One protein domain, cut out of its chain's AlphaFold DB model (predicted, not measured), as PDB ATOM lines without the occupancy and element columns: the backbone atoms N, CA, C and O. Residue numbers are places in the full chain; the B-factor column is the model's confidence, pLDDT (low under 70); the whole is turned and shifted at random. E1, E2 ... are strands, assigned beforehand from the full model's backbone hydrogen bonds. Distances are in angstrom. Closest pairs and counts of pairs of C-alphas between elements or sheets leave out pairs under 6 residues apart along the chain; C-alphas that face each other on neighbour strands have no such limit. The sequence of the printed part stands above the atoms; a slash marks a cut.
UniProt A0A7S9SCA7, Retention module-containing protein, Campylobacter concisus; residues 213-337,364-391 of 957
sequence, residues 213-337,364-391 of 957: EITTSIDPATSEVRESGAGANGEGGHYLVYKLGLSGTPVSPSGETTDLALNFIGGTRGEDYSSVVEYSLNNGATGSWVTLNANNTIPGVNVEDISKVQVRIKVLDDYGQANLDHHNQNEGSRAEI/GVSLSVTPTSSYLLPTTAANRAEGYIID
ATOM      1  N   GLU A 213     -24.476 -21.169 -40.924       89.50
ATOM      2  CA  GLU A 213     -25.497 -20.571 -40.060       89.50
ATOM      3  C   GLU A 213     -25.363 -19.051 -39.998       89.50
ATOM      4  O   GLU A 213     -24.239 -18.544 -39.933       89.50
ATOM      5  N   ILE A 214     -26.491 -18.332 -39.987       92.50
ATOM      6  CA  ILE A 214     -26.494 -16.895 -39.696       92.50
ATOM      7  C   ILE A 214     -26.268 -16.693 -38.201       92.50
ATOM      8  O   ILE A 214     -27.111 -17.049 -37.378       92.50
ATOM      9  N   THR A 215     -25.137 -16.086 -37.864       93.50
ATOM     10  CA  THR A 215     -24.808 -15.644 -36.507       93.50
ATOM     11  C   THR A 215     -25.244 -14.195 -36.330       93.50
ATOM     12  O   THR A 215     -25.064 -13.394 -37.247       93.50
ATOM     13  N   THR A 216     -25.705 -13.819 -35.147       94.75
ATOM     14  CA  THR A 216     -25.847 -12.408 -34.756       94.75
ATOM     15  C   THR A 216     -24.841 -12.072 -33.660       94.75
ATOM     16  O   THR A 216     -24.545 -12.912 -32.814       94.75
ATOM     17  N   SER A 217     -24.346 -10.841 -33.651       92.56
ATOM     18  CA  SER A 217     -23.570 -10.232 -32.567       92.56
ATOM     19  C   SER A 217     -24.136  -8.843 -32.275       92.56
ATOM     20  O   SER A 217     -24.736  -8.239 -33.156       92.56
ATOM     21  N   ILE A 218     -23.978  -8.322 -31.061       89.88
ATOM     22  CA  ILE A 218     -24.405  -6.954 -30.727       89.88
ATOM     23  C   ILE A 218     -23.218  -5.984 -30.805       89.88
ATOM     24  O   ILE A 218     -22.063  -6.411 -30.689       89.88
ATOM     25  N   ASP A 219     -23.462  -4.694 -31.042       83.69
ATOM     26  CA  ASP A 219     -22.430  -3.676 -30.836       83.69
ATOM     27  C   ASP A 219     -22.155  -3.503 -29.329       83.69
ATOM     28  O   ASP A 219     -23.093  -3.211 -28.595       83.69
ATOM     29  N   PRO A 220     -20.907  -3.627 -28.834       81.81
ATOM     30  CA  PRO A 220     -20.584  -3.323 -27.438       81.81
ATOM     31  C   PRO A 220     -20.857  -1.868 -27.021       81.81
ATOM     32  O   PRO A 220     -20.877  -1.584 -25.830       81.81
ATOM     33  N   ALA A 221     -21.040  -0.944 -27.972       79.12
ATOM     34  CA  ALA A 221     -21.481   0.423 -27.686       79.12
ATOM     35  C   ALA A 221     -23.002   0.544 -27.448       79.12
ATOM     36  O   ALA A 221     -23.453   1.582 -26.979       79.12
ATOM     37  N   THR A 222     -23.778  -0.494 -27.780       80.81
ATOM     38  CA  THR A 222     -25.243  -0.550 -27.636       80.81
ATOM     39  C   THR A 222     -25.697  -1.924 -27.120       80.81
ATOM     40  O   THR A 222     -26.736  -2.438 -27.535       80.81
ATOM     41  N   SER A 223     -24.866  -2.595 -26.317       83.88
ATOM     42  CA  SER A 223     -25.182  -3.930 -25.787       83.88
ATOM     43  C   SER A 223     -26.131  -3.875 -24.598       83.88
ATOM     44  O   SER A 223     -26.819  -4.852 -24.317       83.88
ATOM     45  N   GLU A 224     -26.150  -2.729 -23.926       87.44
ATOM     46  CA  GLU A 224     -27.127  -2.355 -22.919       87.44
ATOM     47  C   GLU A 224     -27.564  -0.911 -23.223       87.44
ATOM     48  O   GLU A 224     -26.720  -0.098 -23.614       87.44
ATOM     49  N   VAL A 225     -28.857  -0.607 -23.116       86.56
ATOM     50  CA  VAL A 225     -29.464   0.685 -23.487       86.56
ATOM     51  C   VAL A 225     -30.512   1.047 -22.439       86.56
ATOM     52  O   VAL A 225     -31.373   0.219 -22.172       86.56
ATOM     53  N   ARG A 226     -30.439   2.252 -21.859       84.81
ATOM     54  CA  ARG A 226     -31.504   2.790 -20.997       84.81
ATOM     55  C   ARG A 226     -32.679   3.295 -21.825       84.81
ATOM     56  O   ARG A 226     -32.493   3.691 -22.979       84.81
ATOM     57  N   GLU A 227     -33.851   3.286 -21.215       82.75
ATOM     58  CA  GLU A 227     -35.062   3.892 -21.759       82.75
ATOM     59  C   GLU A 227     -34.978   5.429 -21.624       82.75
ATOM     60  O   GLU A 227     -35.057   6.138 -22.638       82.75
ATOM     61  N   SER A 228     -34.613   5.936 -20.439       70.75
ATOM     62  CA  SER A 228     -34.358   7.355 -20.172       70.75
ATOM     63  C   SER A 228     -33.058   7.888 -20.797       70.75
ATOM     64  O   SER A 228     -32.022   7.220 -20.918       70.75
ATOM     65  N   GLY A 229     -33.117   9.163 -21.200       56.41
ATOM     66  CA  GLY A 229     -31.962   9.981 -21.578       56.41
ATOM     67  C   GLY A 229     -31.500   9.880 -23.041       56.41
ATOM     68  O   GLY A 229     -31.217   8.814 -23.591       56.41
ATOM     69  N   ALA A 230     -31.319  11.031 -23.698       43.75
ATOM     70  CA  ALA A 230     -30.716  11.114 -25.031       43.75
ATOM     71  C   ALA A 230     -29.199  10.824 -24.971       43.75
ATOM     72  O   ALA A 230     -28.376  11.731 -24.845       43.75
ATOM     73  N   GLY A 231     -28.828   9.540 -25.055       37.50
ATOM     74  CA  GLY A 231     -27.463   9.062 -24.809       37.50
ATOM     75  C   GLY A 231     -26.349   9.843 -25.527       37.50
ATOM     76  O   GLY A 231     -26.505  10.282 -26.669       37.50
ATOM     77  N   ALA A 232     -25.197   9.949 -24.848       33.72
ATOM     78  CA  ALA A 232     -24.155  10.997 -24.900       33.72
ATOM     79  C   ALA A 232     -23.536  11.444 -26.252       33.72
ATOM     80  O   ALA A 232     -22.592  12.231 -26.261       33.72
ATOM     81  N   ASN A 233     -24.033  10.968 -27.394       35.88
ATOM     82  CA  ASN A 233     -23.683  11.436 -28.740       35.88
ATOM     83  C   ASN A 233     -24.908  11.937 -29.546       35.88
ATOM     84  O   ASN A 233     -24.801  12.095 -30.759       35.88
ATOM     85  N   GLY A 234     -26.062  12.164 -28.901       41.44
ATOM     86  CA  GLY A 234     -27.241  12.824 -29.490       41.44
ATOM     87  C   GLY A 234     -28.143  11.956 -30.380       41.44
ATOM     88  O   GLY A 234     -29.043  12.484 -31.019       41.44
ATOM     89  N   GLU A 235     -27.898  10.645 -30.446       42.19
ATOM     90  CA  GLU A 235     -28.714   9.676 -31.212       42.19
ATOM     91  C   GLU A 235     -28.342   8.226 -30.838       42.19
ATOM     92  O   GLU A 235     -29.184   7.334 -30.735       42.19
ATOM     93  N   GLY A 236     -27.044   7.983 -30.615       45.06
ATOM     94  CA  GLY A 236     -26.443   6.648 -30.488       45.06
ATOM     95  C   GLY A 236     -26.667   5.898 -29.171       45.06
ATOM     96  O   GLY A 236     -25.902   4.983 -28.890       45.06
ATOM     97  N   GLY A 237     -27.654   6.290 -28.362       55.16
ATOM     98  CA  GLY A 237     -27.989   5.642 -27.087       55.16
ATOM     99  C   GLY A 237     -29.446   5.204 -26.963       55.16
ATOM    100  O   GLY A 237     -29.861   4.893 -25.865       55.16
ATOM    101  N   HIS A 238     -30.218   5.215 -28.057       74.06
ATOM    102  CA  HIS A 238     -31.656   4.881 -28.076       74.06
ATOM    103  C   HIS A 238     -31.967   3.572 -28.819       74.06
ATOM    104  O   HIS A 238     -33.121   3.297 -29.128       74.06
ATOM    105  N   TYR A 239     -30.952   2.779 -29.186       88.12
ATOM    106  CA  TYR A 239     -31.116   1.661 -30.121       88.12
ATOM    107  C   TYR A 239     -30.266   0.440 -29.766       88.12
ATOM    108  O   TYR A 239     -29.045   0.556 -29.702       88.12
ATOM    109  N   LEU A 240     -30.872  -0.750 -29.691       91.50
ATOM    110  CA  LEU A 240     -30.131  -2.019 -29.672       91.50
ATOM    111  C   LEU A 240     -29.701  -2.386 -31.104       91.50
ATOM    112  O   LEU A 240     -30.547  -2.642 -31.965       91.50
ATOM    113  N   VAL A 241     -28.387  -2.397 -31.379       92.69
ATOM    114  CA  VAL A 241     -27.824  -2.614 -32.728       92.69
ATOM    115  C   VAL A 241     -27.197  -4.003 -32.887       92.69
ATOM    116  O   VAL A 241     -26.087  -4.281 -32.426       92.69
ATOM    117  N   TYR A 242     -27.876  -4.864 -33.643       94.12
ATOM    118  CA  TYR A 242     -27.447  -6.220 -33.975       94.12
ATOM    119  C   TYR A 242     -26.731  -6.254 -35.330       94.12
ATOM    120  O   TYR A 242     -27.223  -5.751 -36.339       94.12
ATOM    121  N   LYS A 243     -25.575  -6.907 -35.380       94.69
ATOM    122  CA  LYS A 243     -24.742  -7.125 -36.563       94.69
ATOM    123  C   LYS A 243     -24.868  -8.583 -36.993       94.69
ATOM    124  O   LYS A 243     -24.716  -9.494 -36.178       94.69
ATOM    125  N   LEU A 244     -25.159  -8.817 -38.267       95.19
ATOM    126  CA  LEU A 244     -25.258 -10.168 -38.813       95.19
ATOM    127  C   LEU A 244     -23.875 -10.674 -39.247       95.19
ATOM    128  O   LEU A 244     -22.958  -9.915 -39.552       95.19
ATOM    129  N   GLY A 245     -23.731 -11.993 -39.287       92.94
ATOM    130  CA  GLY A 245     -22.529 -12.693 -39.716       92.94
ATOM    131  C   GLY A 245     -22.840 -14.133 -40.110       92.94
ATOM    132  O   GLY A 245     -23.997 -14.551 -40.125       92.94
ATOM    133  N   LEU A 246     -21.801 -14.899 -40.440       91.69
ATOM    134  CA  LEU A 246     -21.914 -16.300 -40.845       91.69
ATOM    135  C   LEU A 246     -20.911 -17.156 -40.067       91.69
ATOM    136  O   LEU A 246     -19.749 -16.775 -39.928       91.69
ATOM    137  N   SER A 247     -21.325 -18.350 -39.632       87.25
ATOM    138  CA  SER A 247     -20.470 -19.282 -38.870       87.25
ATOM    139  C   SER A 247     -19.333 -19.923 -39.687       87.25
ATOM    140  O   SER A 247     -18.502 -20.657 -39.151       87.25
ATOM    141  N   GLY A 248     -19.263 -19.628 -40.987       84.62
ATOM    142  CA  GLY A 248     -18.188 -20.008 -41.898       84.62
ATOM    143  C   GLY A 248     -18.400 -19.397 -43.284       84.62
ATOM    144  O   GLY A 248     -19.375 -18.686 -43.521       84.62
ATOM    145  N   THR A 249     -17.499 -19.676 -44.228       82.06
ATOM    146  CA  THR A 249     -17.664 -19.229 -45.621       82.06
ATOM    147  C   THR A 249     -18.776 -20.032 -46.319       82.06
ATOM    148  O   THR A 249     -18.652 -21.257 -46.401       82.06
ATOM    149  N   PRO A 250     -19.838 -19.389 -46.845       74.88
ATOM    150  CA  PRO A 250     -20.928 -20.078 -47.532       74.88
ATOM    151  C   PRO A 250     -20.464 -20.666 -48.871       74.88
ATOM    152  O   PRO A 250     -19.671 -20.061 -49.591       74.88
ATOM    153  N   VAL A 251     -20.994 -21.835 -49.241       78.06
ATOM    154  CA  VAL A 251     -20.698 -22.494 -50.532       78.06
ATOM    155  C   VAL A 251     -21.783 -22.168 -51.575       78.06
ATOM    156  O   VAL A 251     -22.318 -23.053 -52.247       78.06
ATOM    157  N   SER A 252     -22.150 -20.887 -51.672       77.88
ATOM    158  CA  SER A 252     -23.155 -20.357 -52.604       77.88
ATOM    159  C   SER A 252     -22.547 -19.943 -53.958       77.88
ATOM    160  O   SER A 252     -21.335 -19.738 -54.070       77.88
ATOM    161  N   PRO A 253     -23.366 -19.787 -55.014       78.75
ATOM    162  CA  PRO A 253     -23.001 -18.988 -56.181       78.75
ATOM    163  C   PRO A 253     -22.682 -17.534 -55.786       78.75
ATOM    164  O   PRO A 253     -23.257 -17.009 -54.833       78.75
ATOM    165  N   SER A 254     -21.802 -16.864 -56.536       78.50
ATOM    166  CA  SER A 254     -21.646 -15.401 -56.436       78.50
ATOM    167  C   SER A 254     -22.879 -14.720 -57.037       78.50
ATOM    168  O   SER A 254     -23.397 -15.186 -58.058       78.50
ATOM    169  N   GLY A 255     -23.373 -13.664 -56.384       80.81
ATOM    170  CA  GLY A 255     -24.672 -13.061 -56.694       80.81
ATOM    171  C   GLY A 255     -25.904 -13.892 -56.292       80.81
ATOM    172  O   GLY A 255     -27.004 -13.585 -56.745       80.81
ATOM    173  N   GLU A 256     -25.754 -14.942 -55.472       87.88
ATOM    174  CA  GLU A 256     -26.893 -15.574 -54.784       87.88
ATOM    175  C   GLU A 256     -27.468 -14.588 -53.755       87.88
ATOM    176  O   GLU A 256     -26.734 -14.078 -52.903       87.88
ATOM    177  N   THR A 257     -28.779 -14.352 -53.809       90.88
ATOM    178  CA  THR A 257     -29.506 -13.525 -52.840       90.88
ATOM    179  C   THR A 257     -30.365 -14.371 -51.900       90.88
ATOM    180  O   THR A 257     -30.773 -15.488 -52.219       90.88
ATOM    181  N   THR A 258     -30.648 -13.827 -50.720       92.31
ATOM    182  CA  THR A 258     -31.590 -14.364 -49.737       92.31
ATOM    183  C   THR A 258     -32.437 -13.228 -49.184       92.31
ATOM    184  O   THR A 258     -31.951 -12.119 -48.982       92.31
ATOM    185  N   ASP A 259     -33.689 -13.514 -48.868       92.94
ATOM    186  CA  ASP A 259     -34.454 -12.684 -47.943       92.94
ATOM    187  C   ASP A 259     -34.113 -13.128 -46.515       92.94
ATOM    188  O   ASP A 259     -33.749 -14.291 -46.301       92.94
ATOM    189  N   LEU A 260     -34.195 -12.209 -45.555       94.25
ATOM    190  CA  LEU A 260     -33.872 -12.428 -44.146       94.25
ATOM    191  C   LEU A 260     -35.063 -11.996 -43.285       94.25
ATOM    192  O   LEU A 260     -35.267 -10.803 -43.064       94.25
ATOM    193  N   ALA A 261     -35.851 -12.958 -42.807       92.75
ATOM    194  CA  ALA A 261     -36.937 -12.694 -41.866       92.75
ATOM    195  C   ALA A 261     -36.370 -12.522 -40.447       92.75
ATOM    196  O   ALA A 261     -35.644 -13.394 -39.961       92.75
ATOM    197  N   LEU A 262     -36.697 -11.398 -39.808       93.88
ATOM    198  CA  LEU A 262     -36.209 -10.983 -38.494       93.88
ATOM    199  C   LEU A 262     -37.247 -11.300 -37.411       93.88
ATOM    200  O   LEU A 262     -38.414 -10.914 -37.525       93.88
ATOM    201  N   ASN A 263     -36.815 -11.964 -36.342       91.25
ATOM    202  CA  ASN A 263     -37.656 -12.305 -35.202       91.25
ATOM    203  C   ASN A 263     -36.926 -11.991 -33.888       91.25
ATOM    204  O   ASN A 263     -35.956 -12.672 -33.541       91.25
ATOM    205  N   PHE A 264     -37.406 -10.972 -33.178       92.12
ATOM    206  CA  PHE A 264     -36.958 -10.605 -31.833       92.12
ATOM    207  C   PHE A 264     -37.656 -11.486 -30.780       92.12
ATOM    208  O   PHE A 264     -38.712 -12.063 -31.056       92.12
ATOM    209  N   ILE A 265     -37.022 -11.676 -29.622       91.00
ATOM    210  CA  ILE A 265     -37.448 -12.584 -28.547       91.00
ATOM    211  C   ILE A 265     -37.005 -11.972 -27.211       91.00
ATOM    212  O   ILE A 265     -35.807 -11.759 -27.053       91.00
ATOM    213  N   GLY A 266     -37.926 -11.753 -26.271       89.25
ATOM    214  CA  GLY A 266     -37.696 -10.849 -25.131       89.25
ATOM    215  C   GLY A 266     -38.004  -9.402 -25.526       89.25
ATOM    216  O   GLY A 266     -37.916  -9.075 -26.718       89.25
ATOM    217  N   GLY A 267     -38.418  -8.596 -24.552       85.88
ATOM    218  CA  GLY A 267     -39.058  -7.292 -24.720       85.88
ATOM    219  C   GLY A 267     -40.437  -7.363 -25.392       85.88
ATOM    220  O   GLY A 267     -40.683  -8.148 -26.327       85.88
ATOM    221  N   THR A 268     -41.350  -6.519 -24.938       87.06
ATOM    222  CA  THR A 268     -42.718  -6.365 -25.423       87.06
ATOM    223  C   THR A 268     -42.776  -5.297 -26.511       87.06
ATOM    224  O   THR A 268     -43.010  -4.112 -26.308       87.06
ATOM    225  N   ARG A 269     -42.597  -5.749 -27.756       86.38
ATOM    226  CA  ARG A 269     -42.603  -4.893 -28.954       86.38
ATOM    227  C   ARG A 269     -43.875  -4.034 -29.083       86.38
ATOM    228  O   ARG A 269     -44.886  -4.507 -29.611       86.38
ATOM    229  N   GLY A 270     -43.754  -2.748 -28.778       83.06
ATOM    230  CA  GLY A 270     -44.839  -1.763 -28.757       83.06
ATOM    231  C   GLY A 270     -44.869  -0.960 -27.457       83.06
ATOM    232  O   GLY A 270     -45.238   0.209 -27.512       83.06
ATOM    233  N   GLU A 271     -44.426  -1.595 -26.374       83.06
ATOM    234  CA  GLU A 271     -44.081  -1.043 -25.065       83.06
ATOM    235  C   GLU A 271     -42.545  -0.780 -25.077       83.06
ATOM    236  O   GLU A 271     -42.108  -0.048 -25.968       83.06
ATOM    237  N   ASP A 272     -41.710  -1.418 -24.249       84.50
ATOM    238  CA  ASP A 272     -40.242  -1.209 -24.098       84.50
ATOM    239  C   ASP A 272     -39.372  -1.091 -25.384       84.50
ATOM    240  O   ASP A 272     -38.309  -0.452 -25.389       84.50
ATOM    241  N   TYR A 273     -39.786  -1.640 -26.537       88.56
ATOM    242  CA  TYR A 273     -39.163  -1.275 -27.821       88.56
ATOM    243  C   TYR A 273     -40.118  -1.113 -28.998       88.56
ATOM    244  O   TYR A 273     -41.104  -1.825 -29.196       88.56
ATOM    245  N   SER A 274     -39.738  -0.191 -29.881       88.19
ATOM    246  CA  SER A 274     -40.547   0.254 -31.002       88.19
ATOM    247  C   SER A 274     -40.964  -0.882 -31.933       88.19
ATOM    248  O   SER A 274     -40.169  -1.714 -32.386       88.19
ATOM    249  N   SER A 275     -42.231  -0.833 -32.345       87.44
ATOM    250  CA  SER A 275     -42.739  -1.661 -33.437       87.44
ATOM    251  C   SER A 275     -41.988  -1.432 -34.762       87.44
ATOM    252  O   SER A 275     -41.995  -2.316 -35.627       87.44
ATOM    253  N   VAL A 276     -41.284  -0.305 -34.915       88.62
ATOM    254  CA  VAL A 276     -40.472   0.036 -36.087       88.62
ATOM    255  C   VAL A 276     -39.071  -0.581 -35.985       88.62
ATOM    256  O   VAL A 276     -38.312  -0.307 -35.060       88.62
ATOM    257  N   VAL A 277     -38.708  -1.393 -36.983       91.12
ATOM    258  CA  VAL A 277     -37.373  -2.001 -37.117       91.12
ATOM    259  C   VAL A 277     -36.646  -1.340 -38.284       91.12
ATOM    260  O   VAL A 277     -37.238  -1.141 -39.345       91.12
ATOM    261  N   GLU A 278     -35.356  -1.060 -38.136       92.81
ATOM    262  CA  GLU A 278     -34.515  -0.516 -39.205       92.81
ATOM    263  C   GLU A 278     -33.334  -1.434 -39.526       92.81
ATOM    264  O   GLU A 278     -32.868  -2.201 -38.684       92.81
ATOM    265  N   TYR A 279     -32.813  -1.342 -40.749       93.88
ATOM    266  CA  TYR A 279     -31.625  -2.079 -41.175       93.88
ATOM    267  C   TYR A 279     -30.688  -1.233 -42.039       93.88
ATOM    268  O   TYR A 279     -31.104  -0.288 -42.700       93.88
ATOM    269  N   SER A 280     -29.413  -1.608 -42.067       94.06
ATOM    270  CA  SER A 280     -28.399  -1.075 -42.977       94.06
ATOM    271  C   SER A 280     -27.691  -2.232 -43.672       94.06
ATOM    272  O   SER A 280     -27.339  -3.219 -43.032       94.06
ATOM    273  N   LEU A 281     -27.435  -2.102 -44.977       93.50
ATOM    274  CA  LEU A 281     -26.602  -3.039 -45.752       93.50
ATOM    275  C   LEU A 281     -25.125  -2.593 -45.829       93.50
ATOM    276  O   LEU A 281     -24.333  -3.177 -46.568       93.50
ATOM    277  N   ASN A 282     -24.758  -1.524 -45.113       90.06
ATOM    278  CA  ASN A 282     -23.454  -0.870 -45.203       90.06
ATOM    279  C   ASN A 282     -22.855  -0.577 -43.816       90.06
ATOM    280  O   ASN A 282     -22.389   0.528 -43.542       90.06
ATOM    281  N   ASN A 283     -22.851  -1.584 -42.939       88.69
ATOM    282  CA  ASN A 283     -22.231  -1.542 -41.610       88.69
ATOM    283  C   ASN A 283     -22.762  -0.419 -40.692       88.69
ATOM    284  O   ASN A 283     -22.011   0.081 -39.857       88.69
ATOM    285  N   GLY A 284     -24.025  -0.007 -40.855       86.25
ATOM    286  CA  GLY A 284     -24.650   1.023 -40.016       86.25
ATOM    287  C   GLY A 284     -24.176   2.455 -40.281       86.25
ATOM    288  O   GLY A 284     -24.442   3.344 -39.475       86.25
ATOM    289  N   ALA A 285     -23.475   2.702 -41.395       86.62
ATOM    290  CA  ALA A 285     -22.982   4.031 -41.754       86.62
ATOM    291  C   ALA A 285     -24.106   5.090 -41.765       86.62
ATOM    292  O   ALA A 285     -25.229   4.808 -42.195       86.62
ATOM    293  N   THR A 286     -23.799   6.317 -41.340       81.94
ATOM    294  CA  THR A 286     -24.750   7.440 -41.279       81.94
ATOM    295  C   THR A 286     -25.488   7.624 -42.611       81.94
ATOM    296  O   THR A 286     -24.865   7.647 -43.672       81.94
ATOM    297  N   GLY A 287     -26.821   7.719 -42.564       81.44
ATOM    298  CA  GLY A 287     -27.669   7.816 -43.760       81.44
ATOM    299  C   GLY A 287     -27.829   6.520 -44.573       81.44
ATOM    300  O   GLY A 287     -28.327   6.578 -45.693       81.44
ATOM    301  N   SER A 288     -27.412   5.356 -44.052       88.75
ATOM    302  CA  SER A 288     -27.632   4.039 -44.689       88.75
ATOM    303  C   SER A 288     -28.685   3.160 -44.001       88.75
ATOM    304  O   SER A 288     -28.843   1.999 -44.385       88.75
ATOM    305  N   TRP A 289     -29.375   3.697 -42.994       91.31
ATOM    306  CA  TRP A 289     -30.491   3.041 -42.316       91.31
ATOM    307  C   TRP A 289     -31.771   3.158 -43.148       91.31
ATOM    308  O   TRP A 289     -32.030   4.185 -43.773       91.31
ATOM    309  N   VAL A 290     -32.540   2.072 -43.186       91.50
ATOM    310  CA  VAL A 290     -33.784   1.928 -43.942       91.50
ATOM    311  C   VAL A 290     -34.806   1.238 -43.049       91.50
ATOM    312  O   VAL A 290     -34.536   0.174 -42.490       91.50
ATOM    313  N   THR A 291     -35.993   1.820 -42.938       90.44
ATOM    314  CA  THR A 291     -37.120   1.242 -42.202       90.44
ATOM    315  C   THR A 291     -37.625  -0.033 -42.879       90.44
ATOM    316  O   THR A 291     -37.847  -0.058 -44.092       90.44
ATOM    317  N   LEU A 292     -37.835  -1.104 -42.110       87.81
ATOM    318  CA  LEU A 292     -38.495  -2.310 -42.602       87.81
ATOM    319  C   LEU A 292     -40.002  -2.100 -42.768       87.81
ATOM    320  O   LEU A 292     -40.671  -1.420 -41.995       87.81
ATOM    321  N   ASN A 293     -40.552  -2.783 -43.765       71.31
ATOM    322  CA  ASN A 293     -41.982  -2.972 -43.936       71.31
ATOM    323  C   ASN A 293     -42.544  -4.003 -42.934       71.31
ATOM    324  O   ASN A 293     -41.826  -4.840 -42.387       71.31
ATOM    325  N   ALA A 294     -43.868  -3.980 -42.741       66.88
ATOM    326  CA  ALA A 294     -44.602  -4.714 -41.699       66.88
ATOM    327  C   ALA A 294     -44.538  -6.266 -41.746       66.88
ATOM    328  O   ALA A 294     -45.255  -6.932 -41.005       66.88
ATOM    329  N   ASN A 295     -43.706  -6.863 -42.605       73.44
ATOM    330  CA  ASN A 295     -43.427  -8.304 -42.626       73.44
ATOM    331  C   ASN A 295     -42.078  -8.677 -41.969       73.44
ATOM    332  O   ASN A 295     -41.655  -9.826 -42.093       73.44
ATOM    333  N   ASN A 296     -41.388  -7.719 -41.332       85.50
ATOM    334  CA  ASN A 296     -40.083  -7.889 -40.678       85.50
ATOM    335  C   ASN A 296     -39.016  -8.596 -41.554       85.50
ATOM    336  O   ASN A 296     -38.143  -9.282 -41.028       85.50
ATOM    337  N   THR A 297     -39.079  -8.490 -42.887       91.56
ATOM    338  CA  THR A 297     -38.208  -9.265 -43.788       91.56
ATOM    339  C   THR A 297     -37.352  -8.358 -44.663       91.56
ATOM    340  O   THR A 297     -37.881  -7.676 -45.536       91.56
ATOM    341  N   ILE A 298     -36.025  -8.402 -44.493       93.19
ATOM    342  CA  ILE A 298     -35.085  -7.708 -45.387       93.19
ATOM    343  C   ILE A 298     -35.038  -8.471 -46.723       93.19
ATOM    344  O   ILE A 298     -34.658  -9.646 -46.718       93.19
ATOM    345  N   PRO A 299     -35.398  -7.862 -47.867       90.12
ATOM    346  CA  PRO A 299     -35.459  -8.567 -49.145       90.12
ATOM    347  C   PRO A 299     -34.103  -8.600 -49.869       90.12
ATOM    348  O   PRO A 299     -33.367  -7.614 -49.881       90.12
ATOM    349  N   GLY A 300     -33.814  -9.704 -50.563       90.44
ATOM    350  CA  GLY A 300     -32.794  -9.753 -51.623       90.44
ATOM    351  C   GLY A 300     -31.336  -9.455 -51.233       90.44
ATOM    352  O   GLY A 300     -30.571  -8.996 -52.081       90.44
ATOM    353  N   VAL A 301     -30.926  -9.719 -49.992       93.25
ATOM    354  CA  VAL A 301     -29.546  -9.542 -49.504       93.25
ATOM    355  C   VAL A 301     -28.600 -10.529 -50.199       93.25
ATOM    356  O   VAL A 301     -28.850 -11.733 -50.182       93.25
ATOM    357  N   ASN A 302     -27.485 -10.062 -50.775       91.75
ATOM    358  CA  ASN A 302     -26.452 -10.962 -51.307       91.75
ATOM    359  C   ASN A 302     -25.850 -11.807 -50.174       91.75
ATOM    360  O   ASN A 302     -25.430 -11.267 -49.151       91.75
ATOM    361  N   VAL A 303     -25.705 -13.117 -50.380       88.62
ATOM    362  CA  VAL A 303     -25.134 -14.034 -49.373       88.62
ATOM    363  C   VAL A 303     -23.689 -13.659 -48.989       88.62
ATOM    364  O   VAL A 303     -23.269 -13.887 -47.856       88.62
ATOM    365  N   GLU A 304     -22.944 -13.021 -49.897       87.50
ATOM    366  CA  GLU A 304     -21.582 -12.511 -49.659       87.50
ATOM    367  C   GLU A 304     -21.518 -11.154 -48.920       87.50
ATOM    368  O   GLU A 304     -20.450 -10.777 -48.440       87.50
ATOM    369  N   ASP A 305     -22.650 -10.454 -48.761       91.56
ATOM    370  CA  ASP A 305     -22.753  -9.161 -48.063       91.56
ATOM    371  C   ASP A 305     -23.378  -9.257 -46.655       91.56
ATOM    372  O   ASP A 305     -23.427  -8.250 -45.952       91.56
ATOM    373  N   ILE A 306     -23.816 -10.441 -46.202       91.69
ATOM    374  CA  ILE A 306     -24.516 -10.627 -44.909       91.69
ATOM    375  C   ILE A 306     -23.728 -10.060 -43.714       91.69
ATOM    376  O   ILE A 306     -24.326  -9.488 -42.809       91.69
ATOM    377  N   SER A 307     -22.394 -10.135 -43.732       91.06
ATOM    378  CA  SER A 307     -21.525  -9.582 -42.677       91.06
ATOM    379  C   SER A 307     -21.459  -8.048 -42.622       91.06
ATOM    380  O   SER A 307     -20.823  -7.500 -41.723       91.06
ATOM    381  N   LYS A 308     -22.088  -7.352 -43.577       93.50
ATOM    382  CA  LYS A 308     -22.263  -5.889 -43.592       93.50
ATOM    383  C   LYS A 308     -23.642  -5.467 -43.090       93.50
ATOM    384  O   LYS A 308     -23.879  -4.267 -42.943       93.50
ATOM    385  N   VAL A 309     -24.555  -6.422 -42.886       95.12
ATOM    386  CA  VAL A 309     -25.934  -6.132 -42.495       95.12
ATOM    387  C   VAL A 309     -25.992  -5.853 -41.002       95.12
ATOM    388  O   VAL A 309     -25.507  -6.636 -40.184       95.12
ATOM    389  N   GLN A 310     -26.610  -4.732 -40.656       94.38
ATOM    390  CA  GLN A 310     -26.965  -4.388 -39.287       94.38
ATOM    391  C   GLN A 310     -28.466  -4.139 -39.201       94.38
ATOM    392  O   GLN A 310     -29.085  -3.715 -40.176       94.38
ATOM    393  N   VAL A 311     -29.035  -4.415 -38.037       93.88
ATOM    394  CA  VAL A 311     -30.447  -4.247 -37.697       93.88
ATOM    395  C   VAL A 311     -30.507  -3.493 -36.377       93.88
ATOM    396  O   VAL A 311     -29.753  -3.823 -35.463       93.88
ATOM    397  N   ARG A 312     -31.395  -2.505 -36.265       92.00
ATOM    398  CA  ARG A 312     -31.647  -1.791 -35.012       92.00
ATOM    399  C   ARG A 312     -33.140  -1.663 -34.719       92.00
ATOM    400  O   ARG A 312     -33.954  -1.560 -35.636       92.00
ATOM    401  N   ILE A 313     -33.463  -1.668 -33.434       90.88
ATOM    402  CA  ILE A 313     -34.775  -1.338 -32.860       90.88
ATOM    403  C   ILE A 313     -34.573  -0.160 -31.914       90.88
ATOM    404  O   ILE A 313     -33.539  -0.117 -31.244       90.88
ATOM    405  N   LYS A 314     -35.499   0.804 -31.897       89.94
ATOM    406  CA  LYS A 314     -35.457   1.899 -30.920       89.94
ATOM    407  C   LYS A 314     -36.042   1.393 -29.603       89.94
ATOM    408  O   LYS A 314     -37.154   0.871 -29.633       89.94
ATOM    409  N   VAL A 315     -35.328   1.563 -28.499       89.94
ATOM    410  CA  VAL A 315     -35.887   1.423 -27.145       89.94
ATOM    411  C   VAL A 315     -36.877   2.567 -26.902       89.94
ATOM    412  O   VAL A 315     -36.713   3.663 -27.459       89.94
ATOM    413  N   LEU A 316     -37.938   2.306 -26.152       85.19
ATOM    414  CA  LEU A 316     -38.948   3.288 -25.784       85.19
ATOM    415  C   LEU A 316     -38.968   3.445 -24.268       85.19
ATOM    416  O   LEU A 316     -39.032   2.463 -23.553       85.19
ATOM    417  N   ASP A 317     -38.913   4.699 -23.843       83.50
ATOM    418  CA  ASP A 317     -39.408   5.167 -22.552       83.50
ATOM    419  C   ASP A 317     -40.933   4.964 -22.536       83.50
ATOM    420  O   ASP A 317     -41.608   5.387 -23.488       83.50
ATOM    421  N   ASP A 318     -41.435   4.210 -21.554       78.19
ATOM    422  CA  ASP A 318     -42.832   3.770 -21.475       78.19
ATOM    423  C   ASP A 318     -43.533   4.032 -20.121       78.19
ATOM    424  O   ASP A 318     -44.693   3.647 -19.965       78.19
ATOM    425  N   TYR A 319     -42.893   4.830 -19.253       76.50
ATOM    426  CA  TYR A 319     -43.448   5.533 -18.084       76.50
ATOM    427  C   TYR A 319     -44.030   4.653 -16.963       76.50
ATOM    428  O   TYR A 319     -45.226   4.343 -16.938       76.50
ATOM    429  N   GLY A 320     -43.211   4.358 -15.951       72.12
ATOM    430  CA  GLY A 320     -43.528   3.570 -14.754       72.12
ATOM    431  C   GLY A 320     -44.590   4.117 -13.792       72.12
ATOM    432  O   GLY A 320     -44.743   3.590 -12.685       72.12
ATOM    433  N   GLN A 321     -45.368   5.128 -14.186       67.75
ATOM    434  CA  GLN A 321     -46.414   5.756 -13.374       67.75
ATOM    435  C   GLN A 321     -47.323   4.727 -12.688       67.75
ATOM    436  O   GLN A 321     -48.165   4.086 -13.322       67.75
ATOM    437  N   ALA A 322     -47.268   4.653 -11.353       53.72
ATOM    438  CA  ALA A 322     -47.989   3.655 -10.545       53.72
ATOM    439  C   ALA A 322     -49.535   3.662 -10.698       53.72
ATOM    440  O   ALA A 322     -50.236   2.783 -10.186       53.72
ATOM    441  N   ASN A 323     -50.092   4.646 -11.410       49.22
ATOM    442  CA  ASN A 323     -51.503   4.721 -11.791       49.22
ATOM    443  C   ASN A 323     -51.867   3.877 -13.038       49.22
ATOM    444  O   ASN A 323     -53.060   3.662 -13.278       49.22
ATOM    445  N   LEU A 324     -50.888   3.406 -13.823       48.09
ATOM    446  CA  LEU A 324     -51.066   2.780 -15.147       48.09
ATOM    447  C   LEU A 324     -50.586   1.314 -15.231       48.09
ATOM    448  O   LEU A 324     -50.236   0.832 -16.301       48.09
ATOM    449  N   ASP A 325     -50.750   0.582 -14.122       50.56
ATOM    450  CA  ASP A 325     -50.321  -0.812 -13.893       50.56
ATOM    451  C   ASP A 325     -48.810  -0.937 -13.611       50.56
ATOM    452  O   ASP A 325     -47.970  -0.464 -14.365       50.56
ATOM    453  N   HIS A 326     -48.449  -1.592 -12.500       56.97
ATOM    454  CA  HIS A 326     -47.050  -1.728 -12.048       56.97
ATOM    455  C   HIS A 326     -46.338  -2.853 -12.823       56.97
ATOM    456  O   HIS A 326     -45.918  -3.863 -12.247       56.97
ATOM    457  N   HIS A 327     -46.332  -2.759 -14.146       65.31
ATOM    458  CA  HIS A 327     -45.576  -3.647 -15.028       65.31
ATOM    459  C   HIS A 327     -44.272  -2.969 -15.455       65.31
ATOM    460  O   HIS A 327     -43.219  -3.583 -15.335       65.31
ATOM    461  N   ASN A 328     -44.352  -1.672 -15.739       78.56
ATOM    462  CA  ASN A 328     -43.293  -0.807 -16.246       78.56
ATOM    463  C   ASN A 328     -42.391  -0.240 -15.123       78.56
ATOM    464  O   ASN A 328     -42.051   0.932 -15.124       78.56
ATOM    465  N   GLN A 329     -42.078  -1.035 -14.094       86.62
ATOM    466  CA  GLN A 329     -41.134  -0.661 -13.029       86.62
ATOM    467  C   GLN A 329     -40.365  -1.903 -12.578       86.62
ATOM    468  O   GLN A 329     -40.979  -2.938 -12.286       86.62
ATOM    469  N   ASN A 330     -39.043  -1.798 -12.416       87.56
ATOM    470  CA  ASN A 330     -38.140  -2.919 -12.141       87.56
ATOM    471  C   ASN A 330     -38.172  -4.033 -13.230       87.56
ATOM    472  O   ASN A 330     -38.152  -5.232 -12.911       87.56
ATOM    473  N   GLU A 331     -38.235  -3.663 -14.510       85.88
ATOM    474  CA  GLU A 331     -38.504  -4.556 -15.645       85.88
ATOM    475  C   GLU A 331     -37.464  -5.678 -15.884       85.88
ATOM    476  O   GLU A 331     -36.236  -5.553 -15.764       85.88
ATOM    477  N   GLY A 332     -37.964  -6.859 -16.253       86.31
ATOM    478  CA  GLY A 332     -37.133  -8.033 -16.539       86.31
ATOM    479  C   GLY A 332     -36.424  -8.661 -15.322       86.31
ATOM    480  O   GLY A 332     -36.937  -9.597 -14.697       86.31
ATOM    481  N   SER A 333     -35.158  -8.313 -15.058       85.81
ATOM    482  CA  SER A 333     -34.322  -8.971 -14.034       85.81
ATOM    483  C   SER A 333     -33.181  -8.116 -13.466       85.81
ATOM    484  O   SER A 333     -32.242  -7.755 -14.172       85.81
ATOM    485  N   ARG A 334     -33.194  -7.919 -12.137       84.31
ATOM    486  CA  ARG A 334     -32.165  -7.207 -11.354       84.31
ATOM    487  C   ARG A 334     -30.754  -7.747 -11.610       84.31
ATOM    488  O   ARG A 334     -30.390  -8.829 -11.138       84.31
ATOM    489  N   ALA A 335     -29.955  -6.972 -12.330       75.75
ATOM    490  CA  ALA A 335     -28.595  -7.300 -12.733       75.75
ATOM    491  C   ALA A 335     -27.548  -6.813 -11.715       75.75
ATOM    492  O   ALA A 335     -26.633  -7.560 -11.365       75.75
ATOM    493  N   GLU A 336     -27.688  -5.578 -11.220       70.06
ATOM    494  CA  GLU A 336     -26.779  -4.962 -10.242       70.06
ATOM    495  C   GLU A 336     -27.542  -4.175  -9.158       70.06
ATOM    496  O   GLU A 336     -28.764  -4.055  -9.182       70.06
ATOM    497  N   ILE A 337     -26.809  -3.650  -8.175       62.88
ATOM    498  CA  ILE A 337     -27.316  -2.710  -7.167       62.88
ATOM    499  C   ILE A 337     -26.460  -1.451  -7.294       62.88
ATOM    500  O   ILE A 337     -25.238  -1.532  -7.136       62.88
ATOM    501  N   GLY A 364     -34.105  -8.797 -21.690       91.75
ATOM    502  CA  GLY A 364     -33.127  -9.388 -22.611       91.75
ATOM    503  C   GLY A 364     -33.671  -9.632 -24.014       91.75
ATOM    504  O   GLY A 364     -34.162 -10.723 -24.307       91.75
ATOM    505  N   VAL A 365     -33.483  -8.675 -24.923       93.75
ATOM    506  CA  VAL A 365     -33.949  -8.769 -26.311       93.75
ATOM    507  C   VAL A 365     -32.931  -9.509 -27.191       93.75
ATOM    508  O   VAL A 365     -31.824  -9.043 -27.479       93.75
ATOM    509  N   SER A 366     -33.319 -10.686 -27.675       93.88
ATOM    510  CA  SER A 366     -32.550 -11.564 -28.567       93.88
ATOM    511  C   SER A 366     -33.017 -11.475 -30.025       93.88
ATOM    512  O   SER A 366     -34.184 -11.743 -30.313       93.88
ATOM    513  N   LEU A 367     -32.109 -11.237 -30.984       94.12
ATOM    514  CA  LEU A 367     -32.435 -11.322 -32.420       94.12
ATOM    515  C   LEU A 367     -32.176 -12.731 -32.985       94.12
ATOM    516  O   LEU A 367     -31.101 -13.307 -32.826       94.12
ATOM    517  N   SER A 368     -33.150 -13.256 -33.729       93.25
ATOM    518  CA  SER A 368     -33.033 -14.476 -34.536       93.25
ATOM    519  C   SER A 368     -33.396 -14.206 -36.003       93.25
ATOM    520  O   SER A 368     -34.310 -13.430 -36.291       93.25
ATOM    521  N   VAL A 369     -32.673 -14.826 -36.946       94.88
ATOM    522  CA  VAL A 369     -32.816 -14.564 -38.390       94.88
ATOM    523  C   VAL A 369     -33.091 -15.858 -39.158       94.88
ATOM    524  O   VAL A 369     -32.369 -16.846 -39.015       94.88
ATOM    525  N   THR A 370     -34.119 -15.849 -40.012       93.94
ATOM    526  CA  THR A 370     -34.492 -16.977 -40.883       93.94
ATOM    527  C   THR A 370     -34.284 -16.620 -42.364       93.94
ATOM    528  O   THR A 370     -35.008 -15.768 -42.882       93.94
ATOM    529  N   PRO A 371     -33.323 -17.252 -43.067       92.62
ATOM    530  CA  PRO A 371     -33.067 -17.008 -44.486       92.62
ATOM    531  C   PRO A 371     -33.984 -17.806 -45.425       92.62
ATOM    532  O   PRO A 371     -34.388 -18.927 -45.111       92.62
ATOM    533  N   THR A 372     -34.234 -17.277 -46.628       90.81
ATOM    534  CA  THR A 372     -34.914 -18.003 -47.724       90.81
ATOM    535  C   THR A 372     -33.971 -18.811 -48.631       90.81
ATOM    536  O   THR A 372     -34.446 -19.652 -49.397       90.81
ATOM    537  N   SER A 373     -32.643 -18.637 -48.547       88.00
ATOM    538  CA  SER A 373     -31.681 -19.416 -49.350       88.00
ATOM    539  C   SER A 373     -31.260 -20.749 -48.707       88.00
ATOM    540  O   SER A 373     -30.817 -20.810 -47.563       88.00
ATOM    541  N   SER A 374     -31.282 -21.830 -49.501       85.94
ATOM    542  CA  SER A 374     -30.861 -23.194 -49.100       85.94
ATOM    543  C   SER A 374     -29.365 -23.374 -48.790       85.94
ATOM    544  O   SER A 374     -28.948 -24.463 -48.381       85.94
ATOM    545  N   TYR A 375     -28.554 -22.335 -49.012       87.38
ATOM    546  CA  TYR A 375     -27.134 -22.286 -48.648       87.38
ATOM    547  C   TYR A 375     -26.898 -21.734 -47.234       87.38
ATOM    548  O   TYR A 375     -25.752 -21.678 -46.789       87.38
ATOM    549  N   LEU A 376     -27.961 -21.344 -46.526       89.62
ATOM    550  CA  LEU A 376     -27.899 -20.796 -45.179       89.62
ATOM    551  C   LEU A 376     -28.791 -21.591 -44.220       89.62
ATOM    552  O   LEU A 376     -29.761 -22.232 -44.628       89.62
ATOM    553  N   LEU A 377     -28.448 -21.552 -42.935       89.94
ATOM    554  CA  LEU A 377     -29.246 -22.083 -41.834       89.94
ATOM    555  C   LEU A 377     -29.757 -20.919 -40.965       89.94
ATOM    556  O   LEU A 377     -29.002 -19.962 -40.759       89.94
ATOM    557  N   PRO A 378     -30.999 -20.986 -40.441       91.31
ATOM    558  CA  PRO A 378     -31.504 -20.012 -39.475       91.31
ATOM    559  C   PRO A 378     -30.630 -19.936 -38.219       91.31
ATOM    560  O   PRO A 378     -30.048 -20.943 -37.812       91.31
ATOM    561  N   THR A 379     -30.589 -18.764 -37.585       92.81
ATOM    562  CA  THR A 379     -29.876 -18.544 -36.319       92.81
ATOM    563  C   THR A 379     -30.379 -19.497 -35.236       92.81
ATOM    564  O   THR A 379     -31.561 -19.490 -34.891       92.81
ATOM    565  N   THR A 380     -29.491 -20.319 -34.674       90.44
ATOM    566  CA  THR A 380     -29.819 -21.193 -33.541       90.44
ATOM    567  C   THR A 380     -29.612 -20.481 -32.206       90.44
ATOM    568  O   THR A 380     -28.910 -19.475 -32.104       90.44
ATOM    569  N   ALA A 381     -30.164 -21.056 -31.134       85.75
ATOM    570  CA  ALA A 381     -30.053 -20.521 -29.777       85.75
ATOM    571  C   ALA A 381     -28.607 -20.316 -29.271       85.75
ATOM    572  O   ALA A 381     -28.427 -19.570 -28.312       85.75
ATOM    573  N   ALA A 382     -27.607 -20.961 -29.891       85.75
ATOM    574  CA  ALA A 382     -26.188 -20.839 -29.545       85.75
ATOM    575  C   ALA A 382     -25.447 -19.715 -30.299       85.75
ATOM    576  O   ALA A 382     -24.341 -19.364 -29.902       85.75
ATOM    577  N   ASN A 383     -26.036 -19.175 -31.373       88.62
ATOM    578  CA  ASN A 383     -25.455 -18.117 -32.211       88.62
ATOM    579  C   ASN A 383     -26.349 -16.864 -32.305       88.62
ATOM    580  O   ASN A 383     -26.082 -15.974 -33.121       88.62
ATOM    581  N   ARG A 384     -27.410 -16.800 -31.487       91.38
ATOM    582  CA  ARG A 384     -28.182 -15.577 -31.248       91.38
ATOM    583  C   ARG A 384     -27.398 -14.651 -30.314       91.38
ATOM    584  O   ARG A 384     -26.718 -15.134 -29.409       91.38
ATOM    585  N   ALA A 385     -27.525 -13.348 -30.518       89.88
ATOM    586  CA  ALA A 385     -27.041 -12.332 -29.597       89.88
ATOM    587  C   ALA A 385     -28.222 -11.709 -28.865       89.88
ATOM    588  O   ALA A 385     -29.287 -11.509 -29.450       89.88
ATOM    589  N   GLU A 386     -27.982 -11.412 -27.599       91.00
ATOM    590  CA  GLU A 386     -28.902 -10.772 -26.673       91.00
ATOM    591  C   GLU A 386     -28.348  -9.374 -26.387       91.00
ATOM    592  O   GLU A 386     -27.130  -9.205 -26.256       91.00
ATOM    593  N   GLY A 387     -29.230  -8.385 -26.379       91.75
ATOM    594  CA  GLY A 387     -28.976  -7.047 -25.865       91.75
ATOM    595  C   GLY A 387     -29.918  -6.775 -24.713       91.75
ATOM    596  O   GLY A 387     -30.971  -7.408 -24.636       91.75
ATOM    597  N   TYR A 388     -29.536  -5.861 -23.833       91.31
ATOM    598  CA  TYR A 388     -30.326  -5.549 -22.653       91.31
ATOM    599  C   TYR A 388     -30.941  -4.162 -22.761       91.31
ATOM    600  O   TYR A 388     -30.230  -3.182 -22.985       91.31
ATOM    601  N   ILE A 389     -32.253  -4.092 -22.593       90.00
ATOM    602  CA  ILE A 389     -32.897  -2.844 -22.203       90.00
ATOM    603  C   ILE A 389     -32.646  -2.682 -20.697       90.00
ATOM    604  O   ILE A 389     -32.545  -3.685 -19.985       90.00
ATOM    605  N   ILE A 390     -32.412  -1.456 -20.237       88.00
ATOM    606  CA  ILE A 390     -32.192  -1.110 -18.834       88.00
ATOM    607  C   ILE A 390     -33.333  -0.192 -18.396       88.00
ATOM    608  O   ILE A 390     -33.269   1.013 -18.656       88.00
ATOM    609  N   ASP A 391     -34.262  -0.804 -17.671       87.12
ATOM    610  CA  ASP A 391     -35.242  -0.195 -16.772       87.12
ATOM    611  C   ASP A 391     -34.685   1.050 -16.056       87.12
ATOM    612  O   ASP A 391     -33.567   1.023 -15.506       87.12
TER     613      ASP A 391
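This is residues 213 to 337 and 364 to 391 of the 957 residues of the protein "Retention module-containing protein" of Campylobacter concisus (UniProt A0A7S9SCA7). Two five-strand sheets, both strongly twisted, are partly face to face as a loose sandwich, with E9 over E1 and E3; the second sheet is curled like part of a barrel and brings E10 near E1. The stretch of residues 316 to 337, with no named element, reaches far from this sandwich at one end, and the link from E3 to E4 lies at the other. The printed part has 153 residues, ten named strands, E1 to E10 along the chain, and no named helix; its class is all strand, with 63 residues in named elements, under half. One sheet has the order E1, E3, E8, E5, E6, antiparallel throughout, and the other E2, E10, E9, E4, E7, mixed. The whole is compact, with a radius of gyration of the C-alphas of 16.4 A, and elongated, spanning 57 by 31 by 29 A.

In the first sheet, E1 is residues 213 to 218, beginning at C-alpha 213 (-25.497, -20.571, -40.060); E3 is 239 to 246, 22.9 A long; E8 is 310 to 315; E5 is 273 to 280; E6 is 289 to 291. E5 bends by 74 degrees at residue 276. In the second, E2 is 224 to 226, E10 is 385 to 390, ending at C-alpha 390 (-32.192, -1.110, -18.834), E9 is 364 to 371, 23.2 A long, E4 is 257 to 265, 25.6 A long, and E7 is 297 to 302.

E3 and E8 are antiparallel at 157 degrees, with N 242 and O 311 2.8 A apart, within hydrogen-bond range. E1 is antiparallel to E3, with N 217 and O 243 at 2.9 A, and E5 to E8, with N 278 and O 312 at 2.9 A. E5 and E6 form a hairpin, with N 290 and O 279 at 2.8 A. In the other sheet, E9 and E4 have N 263 and O 368 at 2.9 A, E4 and E7 N 260 and O 298 at 2.9 A, and the hairpin E9 and E10 N 387 and O 365 at 2.9 A. E10 pairs with E9 over residues 385 to 388 and with E2, parallel, over 388 to 390; N 225 and O 388 are 2.9 A apart. Between the sheets, the closest C-alphas of E1 and E10 are those of Ser 217 and Ala 385, 5.0 A, and those of E1 and E9 are Ile 214 and Val 369, 6.9 A. E4 and E8 are apart.

The C-alphas of Pro 253 and Asn 323, the two farthest apart, are 57.8 A apart. Residues 338 to 363 are not printed, and C-alphas 337 and 364 are 17.8 A apart across the cut. The links E2 to E3 and E9 to E10 are long. The mean pLDDT of the printed part is 83.5; residues 229 to 237, 294, 321 to 327 and 337 are under 70.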